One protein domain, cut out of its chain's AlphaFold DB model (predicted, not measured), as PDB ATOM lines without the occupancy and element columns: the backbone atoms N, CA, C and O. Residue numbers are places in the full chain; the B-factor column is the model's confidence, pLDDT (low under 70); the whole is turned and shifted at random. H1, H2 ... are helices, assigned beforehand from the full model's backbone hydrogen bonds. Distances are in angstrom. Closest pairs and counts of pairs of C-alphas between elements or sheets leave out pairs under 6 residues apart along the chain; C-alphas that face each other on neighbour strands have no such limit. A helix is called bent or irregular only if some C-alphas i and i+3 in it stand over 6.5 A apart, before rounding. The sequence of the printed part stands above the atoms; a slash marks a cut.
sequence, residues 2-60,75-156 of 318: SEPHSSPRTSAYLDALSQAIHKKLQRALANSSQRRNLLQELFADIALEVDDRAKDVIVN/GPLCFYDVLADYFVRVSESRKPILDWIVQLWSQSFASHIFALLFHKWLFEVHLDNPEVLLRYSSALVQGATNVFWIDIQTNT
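This is residues 2 to 60 and 75 to 156 of the 318 residues of an uncharacterized protein of Glycine soja (UniProt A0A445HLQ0). A short helix, H6, forms the core, with H2 and H4 packed on it and the long helix H8 crossing it on the side away from H1. The other long helix, H1, runs beside H2 and H5, with H3 packed on its first part; residues 126 to 132 and 149 to 155, mostly in H8, stick out. The printed part has 141 residues with eight named helices, H1 to H8 in order, and no named strand: the class is all helix. It is compact, with a radius of gyration of the C-alphas of 15.1 A and spans of 39 by 38 by 31 A.

H1, residues 8 to 30, begins with C-alpha 8 at (137.548, 58.889, 116.773) and is 33.0 A long from first to last C-alpha. H2, residues 35 to 47, is 18.2 A long. H3 holds residues 52 to 58 and H4 residues 79 to 89, 15.7 A. H5, residues 91 to 103, is 19.1 A long and irregular, only just: C-alphas 93 and 96 are 6.6 A apart. H6 holds residues 110 to 118, with C-alpha 110 at (127.921, 87.070, 123.094), and H7 residues 121 to 124. H8, residues 130 to 154, is 36.0 A long and ends with C-alpha 154 at (146.404, 92.267, 129.758).

H1, with residues 21 to 29 alone, touches H2 in a helical hairpin at a shallow tilt of 21 degrees, opposite ways; the closest C-alphas, of Ala 28 and Arg 35, are 4.3 A apart. H1 touches H5 the same way at a shallow tilt of 19 degrees, closest at the C-alphas of His 22 and Ile 97, 5.5 A. H3 touches residues 9 to 13 of H1 alone, about perpendicular at 77 degrees, closest at the C-alphas of Thr 10 and Ile 58, 5.4 A. H6 touches H4 at a steep tilt of 61 degrees, closest at the C-alphas of Ala 84 and Leu 117, 4.7 A. H8, with residues 139 to 147 alone, touches H6 about perpendicular at 81 degrees; the C-alphas of His 112 and Gly 143, the closest, are 4.0 A apart. H7 touches H4, closest at the C-alphas of Val 88 and Trp 121, 4.9 A. H1 and H8 are apart. Every O i to N i+4 pair is within hydrogen-bond range in H1, H2, H4, H6 and H8; in H3 it is 2 of 3 and in H5 6 of 9, and H7 is too short for such a pair.

The C-alphas farthest apart, of Ser 2 and Ser 33, are 48.7 A apart. Residues 61 to 74 are not printed, and C-alphas 60 and 75 are 19.6 A apart across the cut. Of the links printed whole, none is long. Residues 2 to 7, 60 and 75 have pLDDT under 70; the mean of the printed part is 89.0.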
ATOM      1  N   SER A   2     141.782  62.842  99.544       30.81
ATOM      2  CA  SER A   2     141.266  62.138 100.715       30.81
ATOM      3  C   SER A   2     141.062  63.114 101.876       30.81
ATOM      4  O   SER A   2     141.957  63.904 102.167       30.81
ATOM      5  N   GLU A   3     139.888  63.089 102.505       33.34
ATOM      6  CA  GLU A   3     139.606  63.865 103.715       33.34
ATOM      7  C   GLU A   3     140.502  63.383 104.870       33.34
ATOM      8  O   GLU A   3     140.647  62.170 105.056       33.34
ATOM      9  N   PRO A   4     141.094  64.283 105.674       42.38
ATOM     10  CA  PRO A   4     141.799  63.881 106.879       42.38
ATOM     11  C   PRO A   4     140.753  63.472 107.923       42.38
ATOM     12  O   PRO A   4     140.133  64.318 108.576       42.38
ATOM     13  N   HIS A   5     140.516  62.168 108.057       42.12
ATOM     14  CA  HIS A   5     139.666  61.623 109.109       42.12
ATOM     15  C   HIS A   5     140.320  61.897 110.469       42.12
ATOM     16  O   HIS A   5     141.333  61.298 110.819       42.12
ATOM     17  N   SER A   6     139.741  62.809 111.253       53.84
ATOM     18  CA  SER A   6     140.138  63.009 112.648       53.84
ATOM     19  C   SER A   6     139.968  61.708 113.427       53.84
ATOM     20  O   SER A   6     138.952  61.027 113.255       53.84
ATOM     21  N   SER A   7     140.915  61.379 114.312       66.06
ATOM     22  CA  SER A   7     140.815  60.155 115.108       66.06
ATOM     23  C   SER A   7     139.495  60.143 115.909       66.06
ATOM     24  O   SER A   7     139.055  61.193 116.398       66.06
ATOM     25  N   PRO A   8     138.837  58.977 116.079       70.81
ATOM     26  CA  PRO A   8     137.548  58.889 116.773       70.81
ATOM     27  C   PRO A   8     137.576  59.485 118.189       70.81
ATOM     28  O   PRO A   8     136.573  60.003 118.675       70.81
ATOM     29  N   ARG A   9     138.746  59.444 118.842       75.69
ATOM     30  CA  ARG A   9     138.976  60.014 120.177       75.69
ATOM     31  C   ARG A   9     138.963  61.542 120.162       75.69
ATOM     32  O   ARG A   9     138.305  62.134 121.014       75.69
ATOM     33  N   THR A  10     139.642  62.166 119.199       80.88
ATOM     34  CA  THR A  10     139.649  63.627 119.039       80.88
ATOM     35  C   THR A  10     138.246  64.147 118.721       80.88
ATOM     36  O   THR A  10     137.806  65.120 119.333       80.88
ATOM     37  N   SER A  11     137.506  63.465 117.835       81.44
ATOM     38  CA  SER A  11     136.117  63.833 117.517       81.44
ATOM     39  C   SER A  11     135.224  63.780 118.757       81.44
ATOM     40  O   SER A  11     134.595  64.777 119.093       81.44
ATOM     41  N   ALA A  12     135.239  62.666 119.499       86.31
ATOM     42  CA  ALA A  12     134.410  62.504 120.694       86.31
ATOM     43  C   ALA A  12     134.723  63.543 121.788       86.31
ATOM     44  O   ALA A  12     133.820  64.006 122.488       86.31
ATOM     45  N   TYR A  13     135.995  63.928 121.936       88.19
ATOM     46  CA  TYR A  13     136.400  64.983 122.863       88.19
ATOM     47  C   TYR A  13     135.826  66.350 122.459       88.19
ATOM     48  O   TYR A  13     135.250  67.052 123.295       88.19
ATOM     49  N   LEU A  14     135.920  66.714 121.178       89.44
ATOM     50  CA  LEU A  14     135.389  67.981 120.665       89.44
ATOM     51  C   LEU A  14     133.855  68.012 120.673       89.44
ATOM     52  O   LEU A  14     133.270  69.045 121.004       89.44
ATOM     53  N   ASP A  15     133.199  66.878 120.427       89.81
ATOM     54  CA  ASP A  15     131.749  66.727 120.585       89.81
ATOM     55  C   ASP A  15     131.323  66.994 122.038       89.81
ATOM     56  O   ASP A  15     130.362  67.726 122.289       89.81
ATOM     57  N   ALA A  16     132.065  66.461 123.016       91.25
ATOM     58  CA  ALA A  16     131.797  66.693 124.434       91.25
ATOM     59  C   ALA A  16     131.988  68.169 124.832       91.25
ATOM     60  O   ALA A  16     131.156  68.720 125.562       91.25
ATOM     61  N   LEU A  17     133.037  68.830 124.325       91.81
ATOM     62  CA  LEU A  17     133.250  70.268 124.527       91.81
ATOM     63  C   LEU A  17     132.117  71.094 123.911       91.81
ATOM     64  O   LEU A  17     131.557  71.973 124.570       91.81
ATOM     65  N   SER A  18     131.717  70.771 122.682       92.88
ATOM     66  CA  SER A  18     130.597  71.418 121.998       92.88
ATOM     67  C   SER A  18     129.290  71.283 122.795       92.88
ATOM     68  O   SER A  18     128.586  72.269 123.040       92.88
ATOM     69  N   GLN A  19     129.002  70.093 123.336       92.62
ATOM     70  CA  GLN A  19     127.853  69.884 124.225       92.62
ATOM     71  C   GLN A  19     127.939  70.695 125.528       92.62
ATOM     72  O   GLN A  19     126.909  71.156 126.032       92.62
ATOM     73  N   ALA A  20     129.134  70.880 126.095       94.06
ATOM     74  CA  ALA A  20     129.328  71.702 127.289       94.06
ATOM     75  C   ALA A  20     129.032  73.186 127.009       94.06
ATOM     76  O   ALA A  20     128.293  73.815 127.775       94.06
ATOM     77  N   ILE A  21     129.518  73.712 125.877       95.00
ATOM     78  CA  ILE A  21     129.219  75.073 125.400       95.00
ATOM     79  C   ILE A  21     127.709  75.244 125.230       95.00
ATOM     80  O   ILE A  21     127.119  76.171 125.789       95.00
ATOM     81  N   HIS A  22     127.062  74.307 124.532       93.69
ATOM     82  CA  HIS A  22     125.618  74.315 124.322       93.69
ATOM     83  C   HIS A  22     124.837  74.369 125.645       93.69
ATOM     84  O   HIS A  22     123.978  75.232 125.833       93.69
ATOM     85  N   LYS A  23     125.162  73.490 126.606       94.31
ATOM     86  CA  LYS A  23     124.512  73.463 127.930       94.31
ATOM     87  C   LYS A  23     124.700  74.778 128.692       94.31
ATOM     88  O   LYS A  23     123.768  75.230 129.358       94.31
ATOM     89  N   LYS A  24     125.881  75.400 128.610       95.81
ATOM     90  CA  LYS A  24     126.172  76.668 129.299       95.81
ATOM     91  C   LYS A  24     125.400  77.839 128.679       95.81
ATOM     92  O   LYS A  24     124.810  78.624 129.421       95.81
ATOM     93  N   LEU A  25     125.297  77.899 127.349       94.75
ATOM     94  CA  LEU A  25     124.467  78.884 126.642       94.75
ATOM     95  C   LEU A  25     122.975  78.728 126.964       94.75
ATOM     96  O   LEU A  25     122.305  79.712 127.281       94.75
ATOM     97  N   GLN A  26     122.466  77.493 126.971       94.62
ATOM     98  CA  GLN A  26     121.076  77.210 127.331       94.62
ATOM     99  C   GLN A  26     120.757  77.668 128.767       94.62
ATOM    100  O   GLN A  26     119.726  78.298 129.011       94.62
ATOM    101  N   ARG A  27     121.665  77.417 129.722       94.31
ATOM    102  CA  ARG A  27     121.538  77.915 131.105       94.31
ATOM    103  C   ARG A  27     121.544  79.441 131.174       94.31
ATOM    104  O   ARG A  27     120.762  80.011 131.932       94.31
ATOM    105  N   ALA A  28     122.386  80.107 130.383       93.81
ATOM    106  CA  ALA A  28     122.444  81.568 130.337       93.81
ATOM    107  C   ALA A  28     121.140  82.191 129.804       93.81
ATOM    108  O   ALA A  28     120.716  83.252 130.270       93.81
ATOM    109  N   LEU A  29     120.465  81.527 128.863       91.81
ATOM    110  CA  LEU A  29     119.149  81.956 128.392       91.81
ATOM    111  C   LEU A  29     118.076  81.814 129.468       91.81
ATOM    112  O   LEU A  29     117.367  82.789 129.733       91.81
ATOM    113  N   ALA A  30     118.018  80.649 130.118       93.12
ATOM    114  CA  ALA A  30     117.041  80.351 131.163       93.12
ATOM    115  C   ALA A  30     117.186  81.256 132.402       93.12
ATOM    116  O   ALA A  30     116.186  81.676 132.979       93.12
ATOM    117  N   ASN A  31     118.419  81.607 132.785       92.69
ATOM    118  CA  ASN A  31     118.699  82.339 134.022       92.69
ATOM    119  C   ASN A  31     119.110  83.791 133.749       92.69
ATOM    120  O   ASN A  31     120.296  84.100 133.627       92.69
ATOM    121  N   SER A  32     118.143  84.712 133.717       90.06
ATOM    122  CA  SER A  32     118.395  86.136 133.436       90.06
ATOM    123  C   SER A  32     119.352  86.811 134.429       90.06
ATOM    124  O   SER A  32     120.191  87.604 134.007       90.06
ATOM    125  N   SER A  33     119.278  86.472 135.721       91.44
ATOM    126  CA  SER A  33     120.110  87.066 136.779       91.44
ATOM    127  C   SER A  33     121.587  86.665 136.700       91.44
ATOM    128  O   SER A  33     122.460  87.466 137.020       91.44
ATOM    129  N   GLN A  34     121.881  85.441 136.247       92.88
ATOM    130  CA  GLN A  34     123.248  84.910 136.133       92.88
ATOM    131  C   GLN A  34     123.804  84.965 134.708       92.88
ATOM    132  O   GLN A  34     124.977  84.666 134.497       92.88
ATOM    133  N   ARG A  35     122.987  85.363 133.727       94.69
ATOM    134  CA  ARG A  35     123.313  85.341 132.298       94.69
ATOM    135  C   ARG A  35     124.673  85.948 131.979       94.69
ATOM    136  O   ARG A  35     125.476  85.317 131.302       94.69
ATOM    137  N   ARG A  36     124.947  87.150 132.493       94.25
ATOM    138  CA  ARG A  36     126.226  87.836 132.267       94.25
ATOM    139  C   ARG A  36     127.412  87.022 132.786       94.25
ATOM    140  O   ARG A  36     128.384  86.866 132.057       94.25
ATOM    141  N   ASN A  37     127.317  86.502 134.008       95.44
ATOM    142  CA  ASN A  37     128.394  85.734 134.634       95.44
ATOM    143  C   ASN A  37     128.633  84.424 133.880       95.44
ATOM    144  O   ASN A  37     129.768  84.113 133.548       95.44
ATOM    145  N   LEU A  38     127.563  83.720 133.498       96.56
ATOM    146  CA  LEU A  38     127.661  82.483 132.720       96.56
ATOM    147  C   LEU A  38     128.328  82.701 131.357       96.56
ATOM    148  O   LEU A  38     129.133  81.874 130.935       96.56
ATOM    149  N   LEU A  39     128.018  83.807 130.672       96.56
ATOM    150  CA  LEU A  39     128.664  84.152 129.403       96.56
ATOM    151  C   LEU A  39     130.119  84.582 129.587       96.56
ATOM    152  O   LEU A  39     130.958  84.229 128.765       96.56
ATOM    153  N   GLN A  40     130.430  85.302 130.663       96.38
ATOM    154  CA  GLN A  40     131.803  85.664 130.992       96.38
ATOM    155  C   GLN A  40     132.654  84.427 131.295       96.38
ATOM    156  O   GLN A  40     133.760  84.309 130.775       96.38
ATOM    157  N   GLU A  41     132.142  83.497 132.099       96.62
ATOM    158  CA  GLU A  41     132.827  82.237 132.379       96.62
ATOM    159  C   GLU A  41     132.988  81.403 131.105       96.62
ATOM    160  O   GLU A  41     134.059  80.874 130.864       96.62
ATOM    161  N   LEU A  42     131.949  81.305 130.265       97.12
ATOM    162  CA  LEU A  42     132.039  80.575 128.997       97.12
ATOM    163  C   LEU A  42     133.102  81.181 128.072       97.12
ATOM    164  O   LEU A  42     133.872  80.453 127.456       97.12
ATOM    165  N   PHE A  43     133.150  82.510 127.979       97.00
ATOM    166  CA  PHE A  43     134.197  83.209 127.244       97.00
ATOM    167  C   PHE A  43     135.587  82.881 127.801       97.00
ATOM    168  O   PHE A  43     136.483  82.570 127.022       97.00
ATOM    169  N   ALA A  44     135.753  82.915 129.128       95.75
ATOM    170  CA  ALA A  44     137.015  82.568 129.771       95.75
ATOM    171  C   ALA A  44     137.422  81.125 129.443       95.75
ATOM    172  O   ALA A  44     138.536  80.928 128.974       95.75
ATOM    173  N   ASP A  45     136.507  80.160 129.587       95.44
ATOM    174  CA  ASP A  45     136.738  78.738 129.302       95.44
ATOM    175  C   ASP A  45     137.186  78.509 127.846       95.44
ATOM    176  O   ASP A  45     138.132  77.768 127.589       95.44
ATOM    177  N   ILE A  46     136.539  79.174 126.880       95.12
ATOM    178  CA  ILE A  46     136.866  79.067 125.446       95.12
ATOM    179  C   ILE A  46     138.216  79.730 125.116       95.12
ATOM    180  O   ILE A  46     138.926  79.287 124.211       95.12
ATOM    181  N   ALA A  47     138.573  80.797 125.831       94.44
ATOM    182  CA  ALA A  47     139.833  81.514 125.656       94.44
ATOM    183  C   ALA A  47     141.022  80.848 126.379       94.44
ATOM    184  O   ALA A  47     142.156  81.313 126.239       94.44
ATOM    185  N   LEU A  48     140.793  79.783 127.157       93.31
ATOM    186  CA  LEU A  48     141.873  79.071 127.833       93.31
ATOM    187  C   LEU A  48     142.839  78.442 126.830       93.31
ATOM    188  O   LEU A  48     142.457  77.953 125.761       93.31
ATOM    189  N   GLU A  49     144.106  78.440 127.227       90.94
ATOM    190  CA  GLU A  49     145.146  77.679 126.550       90.94
ATOM    191  C   GLU A  49     144.892  76.189 126.751       90.94
ATOM    192  O   GLU A  49     144.489  75.743 127.828       90.94
ATOM    193  N   VAL A  50     145.113  75.426 125.691       87.69
ATOM    194  CA  VAL A  50     145.009  73.975 125.711       87.69
ATOM    195  C   VAL A  50     146.182  73.445 126.533       87.69
ATOM    196  O   VAL A  50     147.343  73.669 126.183       87.69
ATOM    197  N   ASP A  51     145.885  72.757 127.633       86.88
ATOM    198  CA  ASP A  51     146.905  72.110 128.457       86.88
ATOM    199  C   ASP A  51     147.544  70.910 127.736       86.88
ATOM    200  O   ASP A  51     147.020  70.398 126.745       86.88
ATOM    201  N   ASP A  52     148.697  70.444 128.218       82.31
ATOM    202  CA  ASP A  52     149.451  69.380 127.537       82.31
ATOM    203  C   ASP A  52     148.666  68.062 127.448       82.31
ATOM    204  O   ASP A  52     148.769  67.335 126.461       82.31
ATOM    205  N   ARG A  53     147.792  67.798 128.426       81.19
ATOM    206  CA  ARG A  53     146.920  66.619 128.422       81.19
ATOM    207  C   ARG A  53     145.887  66.688 127.299       81.19
ATOM    208  O   ARG A  53     145.617  65.677 126.654       81.19
ATOM    209  N   ALA A  54     145.276  67.847 127.086       81.12
ATOM    210  CA  ALA A  54     144.330  68.069 126.003       81.12
ATOM    211  C   ALA A  54     145.048  68.125 124.647       81.12
ATOM    212  O   ALA A  54     144.517  67.591 123.674       81.12
ATOM    213  N   LYS A  55     146.271  68.675 124.579       83.94
ATOM    214  CA  LYS A  55     147.098  68.643 123.361       83.94
ATOM    215  C   LYS A  55     147.348  67.217 122.890       83.94
ATOM    216  O   LYS A  55     147.151  66.967 121.711       83.94
ATOM    217  N   ASP A  56     147.685  66.285 123.782       80.38
ATOM    218  CA  ASP A  56     147.909  64.877 123.412       80.38
ATOM    219  C   ASP A  56     146.654  64.202 122.808       80.38
ATOM    220  O   ASP A  56     146.767  63.270 122.014       80.38
ATOM    221  N   VAL A  57     145.448  64.659 123.170       81.19
ATOM    222  CA  VAL A  57     144.174  64.144 122.625       81.19
ATOM    223  C   VAL A  57     143.799  64.823 121.302       81.19
ATOM    224  O   VAL A  57     143.152  64.210 120.448       81.19
ATOM    225  N   ILE A  58     144.160  66.097 121.137       80.56
ATOM    226  CA  ILE A  58     143.805  66.917 119.971       80.56
ATOM    227  C   ILE A  58     144.813  66.728 118.833       80.56
ATOM    228  O   ILE A  58     144.423  66.547 117.680       80.56
ATOM    229  N   VAL A  59     146.102  66.753 119.160       74.56
ATOM    230  CA  VAL A  59     147.232  66.614 118.244       74.56
ATOM    231  C   VAL A  59     147.734  65.176 118.363       74.56
ATOM    232  O   VAL A  59     148.601  64.867 119.179       74.56
ATOM    233  N   ASN A  60     147.140  64.260 117.596       62.00
ATOM    234  CA  ASN A  60     147.610  62.872 117.563       62.00
ATOM    235  C   ASN A  60     149.081  62.856 117.090       62.00
ATOM    236  O   ASN A  60     149.367  63.281 115.977       62.00
ATOM    237  N   GLY A  75     152.443  81.642 119.307       65.94
ATOM    238  CA  GLY A  75     151.252  81.916 120.120       65.94
ATOM    239  C   GLY A  75     150.741  80.640 120.801       65.94
ATOM    240  O   GLY A  75     150.834  79.566 120.204       65.94
ATOM    241  N   PRO A  76     150.226  80.693 122.041       79.06
ATOM    242  CA  PRO A  76     149.759  79.488 122.711       79.06
ATOM    243  C   PRO A  76     148.442  78.995 122.083       79.06
ATOM    244  O   PRO A  76     147.522  79.777 121.835       79.06
ATOM    245  N   LEU A  77     148.344  77.686 121.820       87.31
ATOM    246  CA  LEU A  77     147.130  77.076 121.272       87.31
ATOM    247  C   LEU A  77     145.987  77.216 122.282       87.31
ATOM    248  O   LEU A  77     146.086  76.705 123.395       87.31
ATOM    249  N   CYS A  78     144.897  77.871 121.890       92.06
ATOM    250  CA  CYS A  78     143.712  78.061 122.728       92.06
ATOM    251  C   CYS A  78     142.536  77.206 122.239       92.06
ATOM    252  O   CYS A  78     142.440  76.896 121.049       92.06
ATOM    253  N   PHE A  79     141.609  76.858 123.137       93.62
ATOM    254  CA  PHE A  79     140.459  76.008 122.795       93.62
ATOM    255  C   PHE A  79     139.605  76.585 121.664       93.62
ATOM    256  O   PHE A  79     139.098  75.826 120.838       93.62
ATOM    257  N   TYR A  80     139.466  77.912 121.587       95.00
ATOM    258  CA  TYR A  80     138.710  78.543 120.509       95.00
ATOM    259  C   TYR A  80     139.250  78.226 119.113       95.00
ATOM    260  O   TYR A  80     138.456  78.119 118.183       95.00
ATOM    261  N   ASP A  81     140.566  78.076 118.953       91.81
ATOM    262  CA  ASP A  81     141.178  77.847 117.642       91.81
ATOM    263  C   ASP A  81     140.806  76.451 117.128       91.81
ATOM    264  O   ASP A  81     140.298  76.287 116.019       91.81
ATOM    265  N   VAL A  82     140.911  75.460 118.021       92.31
ATOM    266  CA  VAL A  82     140.516  74.069 117.763       92.31
ATOM    267  C   VAL A  82     139.012  73.963 117.492       92.31
ATOM    268  O   VAL A  82     138.582  73.278 116.564       92.31
ATOM    269  N   LEU A  83     138.192  74.653 118.292       92.94
ATOM    270  CA  LEU A  83     136.736  74.645 118.141       92.94
ATOM    271  C   LEU A  83     136.280  75.335 116.853       92.94
ATOM    272  O   LEU A  83     135.327  74.867 116.232       92.94
ATOM    273  N   ALA A  84     136.948  76.410 116.428       93.56
ATOM    274  CA  ALA A  84     136.626  77.091 115.180       93.56
ATOM    275  C   ALA A  84     136.852  76.181 113.965       93.56
ATOM    276  O   ALA A  84     135.987  76.116 113.090       93.56
ATOM    277  N   ASP A  85     137.952  75.422 113.940       91.19
ATOM    278  CA  ASP A  85     138.203  74.421 112.892       91.19
ATOM    279  C   ASP A  85     137.185  73.281 112.934       91.19
ATOM    280  O   ASP A  85     136.656  72.859 111.901       91.19
ATOM    281  N   TYR A  86     136.859  72.803 114.133       90.81
ATOM    282  CA  TYR A  86     135.854  71.766 114.319       90.81
ATOM    283  C   TYR A  86     134.466  72.215 113.828       90.81
ATOM    284  O   TYR A  86     133.807  71.471 113.103       90.81
ATOM    285  N   PHE A  87     134.037  73.446 114.128       91.19
ATOM    286  CA  PHE A  87     132.742  73.967 113.677       91.19
ATOM    287  C   PHE A  87     132.676  74.275 112.184       91.19
ATOM    288  O   PHE A  87     131.572  74.368 111.649       91.19
ATOM    289  N   VAL A  88     133.807  74.414 111.490       89.94
ATOM    290  CA  VAL A  88     133.820  74.420 110.020       89.94
ATOM    291  C   VAL A  88     133.452  73.029 109.496       89.94
ATOM    292  O   VAL A  88     132.561  72.917 108.653       89.94
ATOM    293  N   ARG A  89     134.077  71.975 110.041       86.75
ATOM    294  CA  ARG A  89     133.918  70.582 109.585       86.75
ATOM    295  C   ARG A  89     132.566  69.973 109.972       86.75
ATOM    296  O   ARG A  89     131.915  69.347 109.141       86.75
ATOM    297  N   VAL A  90     132.121  70.163 111.215       81.81
ATOM    298  CA  VAL A  90     130.921  69.506 111.760       81.81
ATOM    299  C   VAL A  90     129.742  70.477 111.809       81.81
ATOM    300  O   VAL A  90     129.601  71.310 112.703       81.81
ATOM    301  N   SER A  91     128.857  70.354 110.820       71.44
ATOM    302  CA  SER A  91     127.677  71.215 110.658       71.44
ATOM    303  C   SER A  91     126.603  71.020 111.737       71.44
ATOM    304  O   SER A  91     125.932  71.982 112.121       71.44
ATOM    305  N   GLU A  92     126.427  69.791 112.232       76.88
ATOM    306  CA  GLU A  92     125.321  69.431 113.130       76.88
ATOM    307  C   GLU A  92     125.453  70.057 114.522       76.88
ATOM    308  O   GLU A  92     124.486  70.599 115.054       76.88
ATOM    309  N   SER A  93     126.658  70.046 115.091       75.50
ATOM    310  CA  SER A  93     126.917  70.563 116.437       75.50
ATOM    311  C   SER A  93     126.938  72.097 116.492       75.50
ATOM    312  O   SER A  93     126.618  72.697 117.521       75.50
ATOM    313  N   ARG A  94     127.237  72.746 115.362       84.44
ATOM    314  CA  ARG A  94     127.275  74.204 115.208       84.44
ATOM    315  C   ARG A  94     125.902  74.870 115.316       84.44
ATOM    316  O   ARG A  94     125.788  75.892 115.992       84.44
ATOM    317  N   LYS A  95     124.881  74.353 114.613       85.56
ATOM    318  CA  LYS A  95     123.590  75.059 114.443       85.56
ATOM    319  C   LYS A  95     122.928  75.428 115.782       85.56
ATOM    320  O   LYS A  95     122.646  76.609 115.971       85.56
ATOM    321  N   PRO A  96     122.775  74.503 116.751       88.69
ATOM    322  CA  PRO A  96     122.135  74.830 118.023       88.69
ATOM    323  C   PRO A  96     122.907  75.887 118.826       88.69
ATOM    324  O   PRO A  96     122.311  76.763 119.444       88.69
ATOM    325  N   ILE A  97     124.244  75.837 118.808       92.38
ATOM    326  CA  ILE A  97     125.095  76.822 119.493       92.38
ATOM    327  C   ILE A  97     124.912  78.205 118.869       92.38
ATOM    328  O   ILE A  97     124.719  79.182 119.594       92.38
ATOM    329  N   LEU A  98     124.941  78.287 117.536       91.69
ATOM    330  CA  LEU A  98     124.734  79.536 116.812       91.69
ATOM    331  C   LEU A  98     123.365  80.148 117.143       91.69
ATOM    332  O   LEU A  98     123.303  81.327 117.489       91.69
ATOM    333  N   ASP A  99     122.297  79.348 117.119       91.56
ATOM    334  CA  ASP A  99     120.935  79.803 117.421       91.56
ATOM    335  C   ASP A  99     120.828  80.404 118.830       91.56
ATOM    336  O   ASP A  99     120.218  81.462 119.022       91.56
ATOM    337  N   TRP A 100     121.477  79.789 119.825       92.06
ATOM    338  CA  TRP A 100     121.507  80.331 121.183       92.06
ATOM    339  C   TRP A 100     122.289  81.636 121.289       92.06
ATOM    340  O   TRP A 100     121.831  82.569 121.953       92.06
ATOM    341  N   ILE A 101     123.441  81.747 120.623       93.00
ATOM    342  CA  ILE A 101     124.203  83.001 120.612       93.00
ATOM    343  C   ILE A 101     123.381  84.112 119.947       93.00
ATOM    344  O   ILE A 101     123.342  85.228 120.467       93.00
ATOM    345  N   VAL A 102     122.667  83.820 118.854       91.50
ATOM    346  CA  VAL A 102     121.797  84.791 118.168       91.50
ATOM    347  C   VAL A 102     120.680  85.304 119.081       91.50
ATOM    348  O   VAL A 102     120.366  86.497 119.045       91.50
ATOM    349  N   GLN A 103     120.118  84.453 119.943       91.88
ATOM    350  CA  GLN A 103     119.146  84.873 120.961       91.88
ATOM    351  C   GLN A 103     119.781  85.724 122.076       91.88
ATOM    352  O   GLN A 103     119.120  86.574 122.669       91.88
ATOM    353  N   LEU A 104     121.075  85.538 122.339       92.69
ATOM    354  CA  LEU A 104     121.849  86.255 123.357       92.69
ATOM    355  C   LEU A 104     122.593  87.488 122.820       92.69
ATOM    356  O   LEU A 104     123.372  88.092 123.551       92.69
ATOM    357  N   TRP A 105     122.354  87.904 121.577       91.81
ATOM    358  CA  TRP A 105     123.151  88.932 120.887       91.81
ATOM    359  C   TRP A 105     123.233  90.285 121.604       91.81
ATOM    360  O   TRP A 105     124.218  91.001 121.466       91.81
ATOM    361  N   SER A 106     122.191  90.641 122.361       89.00
ATOM    362  CA  SER A 106     122.127  91.887 123.138       89.00
ATOM    363  C   SER A 106     122.983  91.863 124.408       89.00
ATOM    364  O   SER A 106     123.107  92.878 125.089       89.00
ATOM    365  N   GLN A 107     123.543  90.706 124.762       91.69
ATOM    366  CA  GLN A 107     124.273  90.496 126.003       91.69
ATOM    367  C   GLN A 107     125.775  90.708 125.813       91.69
ATOM    368  O   GLN A 107     126.346  90.427 124.758       91.69
ATOM    369  N   SER A 108     126.448  91.146 126.879       86.94
ATOM    370  CA  SER A 108     127.913  91.180 126.927       86.94
ATOM    371  C   SER A 108     128.504  89.787 126.676       86.94
ATOM    372  O   SER A 108     127.897  88.790 127.059       86.94
ATOM    373  N   PHE A 109     129.698  89.724 126.084       93.88
ATOM    374  CA  PHE A 109     130.418  88.501 125.690       93.88
ATOM    375  C   PHE A 109     129.809  87.683 124.542       93.88
ATOM    376  O   PHE A 109     130.558  86.951 123.904       93.88
ATOM    377  N   ALA A 110     128.528  87.844 124.185       95.19
ATOM    378  CA  ALA A 110     127.921  87.070 123.094       95.19
ATOM    379  C   ALA A 110     128.668  87.246 121.758       95.19
ATOM    380  O   ALA A 110     129.036  86.264 121.119       95.19
ATOM    381  N   SER A 111     128.989  88.490 121.384       96.12
ATOM    382  CA  SER A 111     129.798  88.780 120.191       96.12
ATOM    383  C   SER A 111     131.237  88.265 120.289       96.12
ATOM    384  O   SER A 111     131.824  87.907 119.276       96.12
ATOM    385  N   HIS A 112     131.806  88.190 121.496       96.38
ATOM    386  CA  HIS A 112     133.177  87.714 121.704       96.38
ATOM    387  C   HIS A 112     133.231  86.203 121.494       96.38
ATOM    388  O   HIS A 112     134.043  85.716 120.720       96.38
ATOM    389  N   ILE A 113     132.301  85.476 122.124       97.31
ATOM    390  CA  ILE A 113     132.129  84.033 121.945       97.31
ATOM    391  C   ILE A 113     131.854  83.724 120.470       97.31
ATOM    392  O   ILE A 113     132.460  82.811 119.919       97.31
ATOM    393  N   PHE A 114     130.998  84.515 119.813       97.31
ATOM    394  CA  PHE A 114     130.749  84.379 118.380       97.31
ATOM    395  C   PHE A 114     132.035  84.514 117.555       97.31
ATOM    396  O   PHE A 114     132.337  83.633 116.756       97.31
ATOM    397  N   ALA A 115     132.809  85.582 117.768       97.50
ATOM    398  CA  ALA A 115     134.062  85.799 117.051       97.50
ATOM    399  C   ALA A 115     135.054  84.646 117.280       97.50
ATOM    400  O   ALA A 115     135.637  84.135 116.330       97.50
ATOM    401  N   LEU A 116     135.194  84.173 118.517       97.25
ATOM    402  CA  LEU A 116     136.104  83.079 118.847       97.25
ATOM    403  C   LEU A 116     135.703  81.753 118.187       97.25
ATOM    404  O   LEU A 116     136.553  81.101 117.591       97.25
ATOM    405  N   LEU A 117     134.425  81.376 118.230       96.44
ATOM    406  CA  LEU A 117     133.970  80.069 117.744       96.44
ATOM    407  C   LEU A 117     133.672  80.024 116.238       96.44
ATOM    408  O   LEU A 117     133.769  78.962 115.633       96.44
ATOM    409  N   PHE A 118     133.279  81.146 115.628       96.06
ATOM    410  CA  PHE A 118     132.697  81.154 114.279       96.06
ATOM    411  C   PHE A 118     133.446  82.019 113.259       96.06
ATOM    412  O   PHE A 118     132.982  82.136 112.123       96.06
ATOM    413  N   HIS A 119     134.614  82.578 113.607       95.50
ATOM    414  CA  HIS A 119     135.404  83.396 112.678       95.50
ATOM    415  C   HIS A 119     135.800  82.661 111.395       95.50
ATOM    416  O   HIS A 119     135.770  83.282 110.340       95.50
ATOM    417  N   LYS A 120     136.128  81.361 111.451       95.38
ATOM    418  CA  LYS A 120     136.458  80.574 110.248       95.38
ATOM    419  C   LYS A 120     135.202  80.191 109.470       95.38
ATOM    420  O   LYS A 120     135.095  80.467 108.278       95.38
ATOM    421  N   TRP A 121     134.206  79.644 110.174       94.25
ATOM    422  CA  TRP A 121     132.940  79.192 109.588       94.25
ATOM    423  C   TRP A 121     132.241  80.257 108.738       94.25
ATOM    424  O   TRP A 121     131.736  79.930 107.664       94.25
ATOM    425  N   LEU A 122     132.240  81.519 109.182       93.81
ATOM    426  CA  LEU A 122     131.559  82.610 108.478       93.81
ATOM    427  C   LEU A 122     132.015  82.765 107.017       93.81
ATOM    428  O   LEU A 122     131.214  83.161 106.176       93.81
ATOM    429  N   PHE A 123     133.271  82.432 106.706       92.94
ATOM    430  CA  PHE A 123     133.827  82.548 105.356       92.94
ATOM    431  C   PHE A 123     133.737  81.251 104.545       92.94
ATOM    432  O   PHE A 123     134.042  81.268 103.354       92.94
ATOM    433  N   GLU A 124     133.313  80.138 105.141       90.94
ATOM    434  CA  GLU A 124     133.136  78.859 104.436       90.94
ATOM    435  C   GLU A 124     131.676  78.595 104.045       90.94
ATOM    436  O   GLU A 124     131.403  77.846 103.110       90.94
ATOM    437  N   VAL A 125     130.719  79.229 104.727       87.19
ATOM    438  CA  VAL A 125     129.288  79.046 104.464       87.19
ATOM    439  C   VAL A 125     128.764  80.003 103.387       87.19
ATOM    440  O   VAL A 125     129.197  81.148 103.278       87.19
ATOM    441  N   HIS A 126     127.768  79.549 102.622       83.62
ATOM    442  CA  HIS A 126     126.928  80.424 101.807       83.62
ATOM    443  C   HIS A 126     125.672  80.805 102.600       83.62
ATOM    444  O   HIS A 126     124.917  79.927 103.017       83.62
ATOM    445  N   LEU A 127     125.473  82.101 102.854       85.31
ATOM    446  CA  LEU A 127     124.276  82.624 103.517       85.31
ATOM    447  C   LEU A 127     123.424  83.375 102.495       85.31
ATOM    448  O   LEU A 127     123.827  84.434 102.021       85.31
ATOM    449  N   ASP A 128     122.229  82.857 102.216       83.00
ATOM    450  CA  ASP A 128     121.319  83.441 101.220       83.00
ATOM    451  C   ASP A 128     120.734  84.791 101.673       83.00
ATOM    452  O   ASP A 128     120.330  85.614 100.853       83.00
ATOM    453  N   ASN A 129     120.673  85.031 102.989       91.44
ATOM    454  CA  ASN A 129     120.112  86.256 103.552       91.44
ATOM    455  C   ASN A 129     121.213  87.308 103.822       91.44
ATOM    456  O   ASN A 129     122.001  87.140 104.764       91.44
ATOM    457  N   PRO A 130     121.239  88.432 103.075       90.06
ATOM    458  CA  PRO A 130     122.267  89.462 103.217       90.06
ATOM    459  C   PRO A 130     122.201  90.211 104.556       90.06
ATOM    460  O   PRO A 130     123.233  90.660 105.055       90.06
ATOM    461  N   GLU A 131     121.024  90.328 105.176       91.88
ATOM    462  CA  GLU A 131     120.871  90.974 106.486       91.88
ATOM    463  C   GLU A 131     121.483  90.122 107.601       91.88
ATOM    464  O   GLU A 131     122.151  90.639 108.499       91.88
ATOM    465  N   VAL A 132     121.295  88.801 107.524       92.25
ATOM    466  CA  VAL A 132     121.896  87.848 108.469       92.25
ATOM    467  C   VAL A 132     123.413  87.857 108.322       92.25
ATOM    468  O   VAL A 132     124.126  87.970 109.321       92.25
ATOM    469  N   LEU A 133     123.905  87.816 107.082       94.19
ATOM    470  CA  LEU A 133     125.330  87.904 106.786       94.19
ATOM    471  C   LEU A 133     125.938  89.207 107.327       94.19
ATOM    472  O   LEU A 133     126.990  89.171 107.969       94.19
ATOM    473  N   LEU A 134     125.269  90.351 107.137       94.25
ATOM    474  CA  LEU A 134     125.703  91.629 107.703       94.25
ATOM    475  C   LEU A 134     125.737  91.580 109.230       94.25
ATOM    476  O   LEU A 134     126.739  91.959 109.829       94.25
ATOM    477  N   ARG A 135     124.681  91.067 109.870       94.19
ATOM    478  CA  ARG A 135     124.609  90.962 111.331       94.19
ATOM    479  C   ARG A 135     125.747  90.112 111.897       94.19
ATOM    480  O   ARG A 135     126.369  90.522 112.876       94.19
ATOM    481  N   TYR A 136     126.025  88.959 111.293       95.75
ATOM    482  CA  TYR A 136     127.117  88.074 111.705       95.75
ATOM    483  C   TYR A 136     128.482  88.716 111.484       95.75
ATOM    484  O   TYR A 136     129.310  88.710 112.393       95.75
ATOM    485  N   SER A 137     128.692  89.348 110.331       96.19
ATOM    486  CA  SER A 137     129.949  90.035 110.026       96.19
ATOM    487  C   SER A 137     130.209  91.191 110.999       96.19
ATOM    488  O   SER A 137     131.305  91.309 111.544       96.19
ATOM    489  N   SER A 138     129.189  91.993 111.317       95.44
ATOM    490  CA  SER A 138     129.304  93.072 112.306       95.44
ATOM    491  C   SER A 138     129.629  92.552 113.707       95.44
ATOM    492  O   SER A 138     130.416  93.165 114.427       95.44
ATOM    493  N   ALA A 139     129.065  91.412 114.115       96.06
ATOM    494  CA  ALA A 139     129.404  90.829 115.410       96.06
ATOM    495  C   ALA A 139     130.774  90.168 115.450       96.06
ATOM    496  O   ALA A 139     131.400  90.213 116.507       96.06
ATOM    497  N   LEU A 140     131.253  89.609 114.335       97.69
ATOM    498  CA  LEU A 140     132.637  89.167 114.219       97.69
ATOM    499  C   LEU A 140     133.576  90.350 114.466       97.69
ATOM    500  O   LEU A 140     134.419  90.265 115.352       97.69
ATOM    501  N   VAL A 141     133.383  91.471 113.763       97.81
ATOM    502  CA  VAL A 141     134.233  92.661 113.924       97.81
ATOM    503  C   VAL A 141     134.139  93.232 115.340       97.81
ATOM    504  O   VAL A 141     135.162  93.516 115.965       97.81
ATOM    505  N   GLN A 142     132.931  93.363 115.892       96.81
ATOM    506  CA  GLN A 142     132.744  93.874 117.251       96.81
ATOM    507  C   GLN A 142     133.349  92.941 118.311       96.81
ATOM    508  O   GLN A 142     133.964  93.407 119.269       96.81
ATOM    509  N   GLY A 143     133.160  91.630 118.154       97.75
ATOM    510  CA  GLY A 143     133.704  90.605 119.036       97.75
ATOM    511  C   GLY A 143     135.226  90.570 118.996       97.75
ATOM    512  O   GLY A 143     135.853  90.689 120.045       97.75
ATOM    513  N   ALA A 144     135.801  90.501 117.792       98.31
ATOM    514  CA  ALA A 144     137.240  90.537 117.545       98.31
ATOM    515  C   ALA A 144     137.875  91.815 118.117       98.31
ATOM    516  O   ALA A 144     138.828  91.740 118.889       98.31
ATOM    517  N   THR A 145     137.279  92.985 117.856       98.19
ATOM    518  CA  THR A 145     137.739  94.265 118.422       98.19
ATOM    519  C   THR A 145     137.829  94.203 119.945       98.19
ATOM    520  O   THR A 145     138.822  94.638 120.525       98.19
ATOM    521  N   ASN A 146     136.806  93.661 120.608       97.12
ATOM    522  CA  ASN A 146     136.787  93.609 122.063       97.12
ATOM    523  C   ASN A 146     137.807  92.613 122.631       97.12
ATOM    524  O   ASN A 146     138.469  92.939 123.613       97.12
ATOM    525  N   VAL A 147     137.972  91.430 122.028       97.50
ATOM    526  CA  VAL A 147     138.978  90.462 122.502       97.50
ATOM    527  C   VAL A 147     140.401  90.968 122.270       97.50
ATOM    528  O   VAL A 147     141.249  90.811 123.141       97.50
ATOM    529  N   PHE A 148     140.658  91.696 121.181       98.12
ATOM    530  CA  PHE A 148     141.955  92.344 120.970       98.12
ATOM    531  C   PHE A 148     142.220  93.462 121.987       98.12
ATOM    532  O   PHE A 148     143.353  93.650 122.424       98.12
ATOM    533  N   TRP A 149     141.181  94.176 122.432       97.81
ATOM    534  CA  TRP A 149     141.313  95.105 123.556       97.81
ATOM    535  C   TRP A 149     141.624  94.401 124.881       97.81
ATOM    536  O   TRP A 149     142.368  94.967 125.680       97.81
ATOM    537  N   ILE A 150     141.102  93.194 125.117       96.88
ATOM    538  CA  ILE A 150     141.466  92.382 126.293       96.88
ATOM    539  C   ILE A 150     142.958  92.027 126.243       96.88
ATOM    540  O   ILE A 150     143.656  92.188 127.244       96.88
ATOM    541  N   ASP A 151     143.466  91.627 125.079       96.81
ATOM    542  CA  ASP A 151     144.892  91.359 124.866       96.81
ATOM    543  C   ASP A 151     145.758  92.599 125.135       96.81
ATOM    544  O   ASP A 151     146.723  92.527 125.896       96.81
ATOM    545  N   ILE A 152     145.357  93.775 124.636       96.75
ATOM    546  CA  ILE A 152     146.027  95.047 124.957       96.75
ATOM    547  C   ILE A 152     146.015  95.331 126.463       96.75
ATOM    548  O   ILE A 152     147.038  95.713 127.029       96.75
ATOM    549  N   GLN A 153     144.864  95.177 127.122       96.56
ATOM    550  CA  GLN A 153     144.710  95.490 128.548       96.56
ATOM    551  C   GLN A 153     145.521  94.553 129.442       96.56
ATOM    552  O   GLN A 153     146.038  94.980 130.472       96.56
ATOM    553  N   THR A 154     145.632  93.288 129.043       95.12
ATOM    554  CA  THR A 154     146.404  92.267 129.758       95.12
ATOM    555  C   THR A 154     147.869  92.221 129.329       95.12
ATOM    556  O   THR A 154     148.660  91.545 129.980       95.12
ATOM    557  N   ASN A 155     148.242  92.949 128.269       95.19
ATOM    558  CA  ASN A 155     149.537  92.852 127.599       95.19
ATOM    559  C   ASN A 155     149.898  91.396 127.240       95.19
ATOM    560  O   ASN A 155     151.027  90.947 127.437       95.19
ATOM    561  N   THR A 156     148.913  90.648 126.742       92.94
ATOM    562  CA  THR A 156     149.082  89.279 126.239       92.94
ATOM    563  C   THR A 156     148.636  89.201 124.782       92.94
ATOM    564  O   THR A 156     147.975  90.107 124.291       92.94
TER     565      THR A 156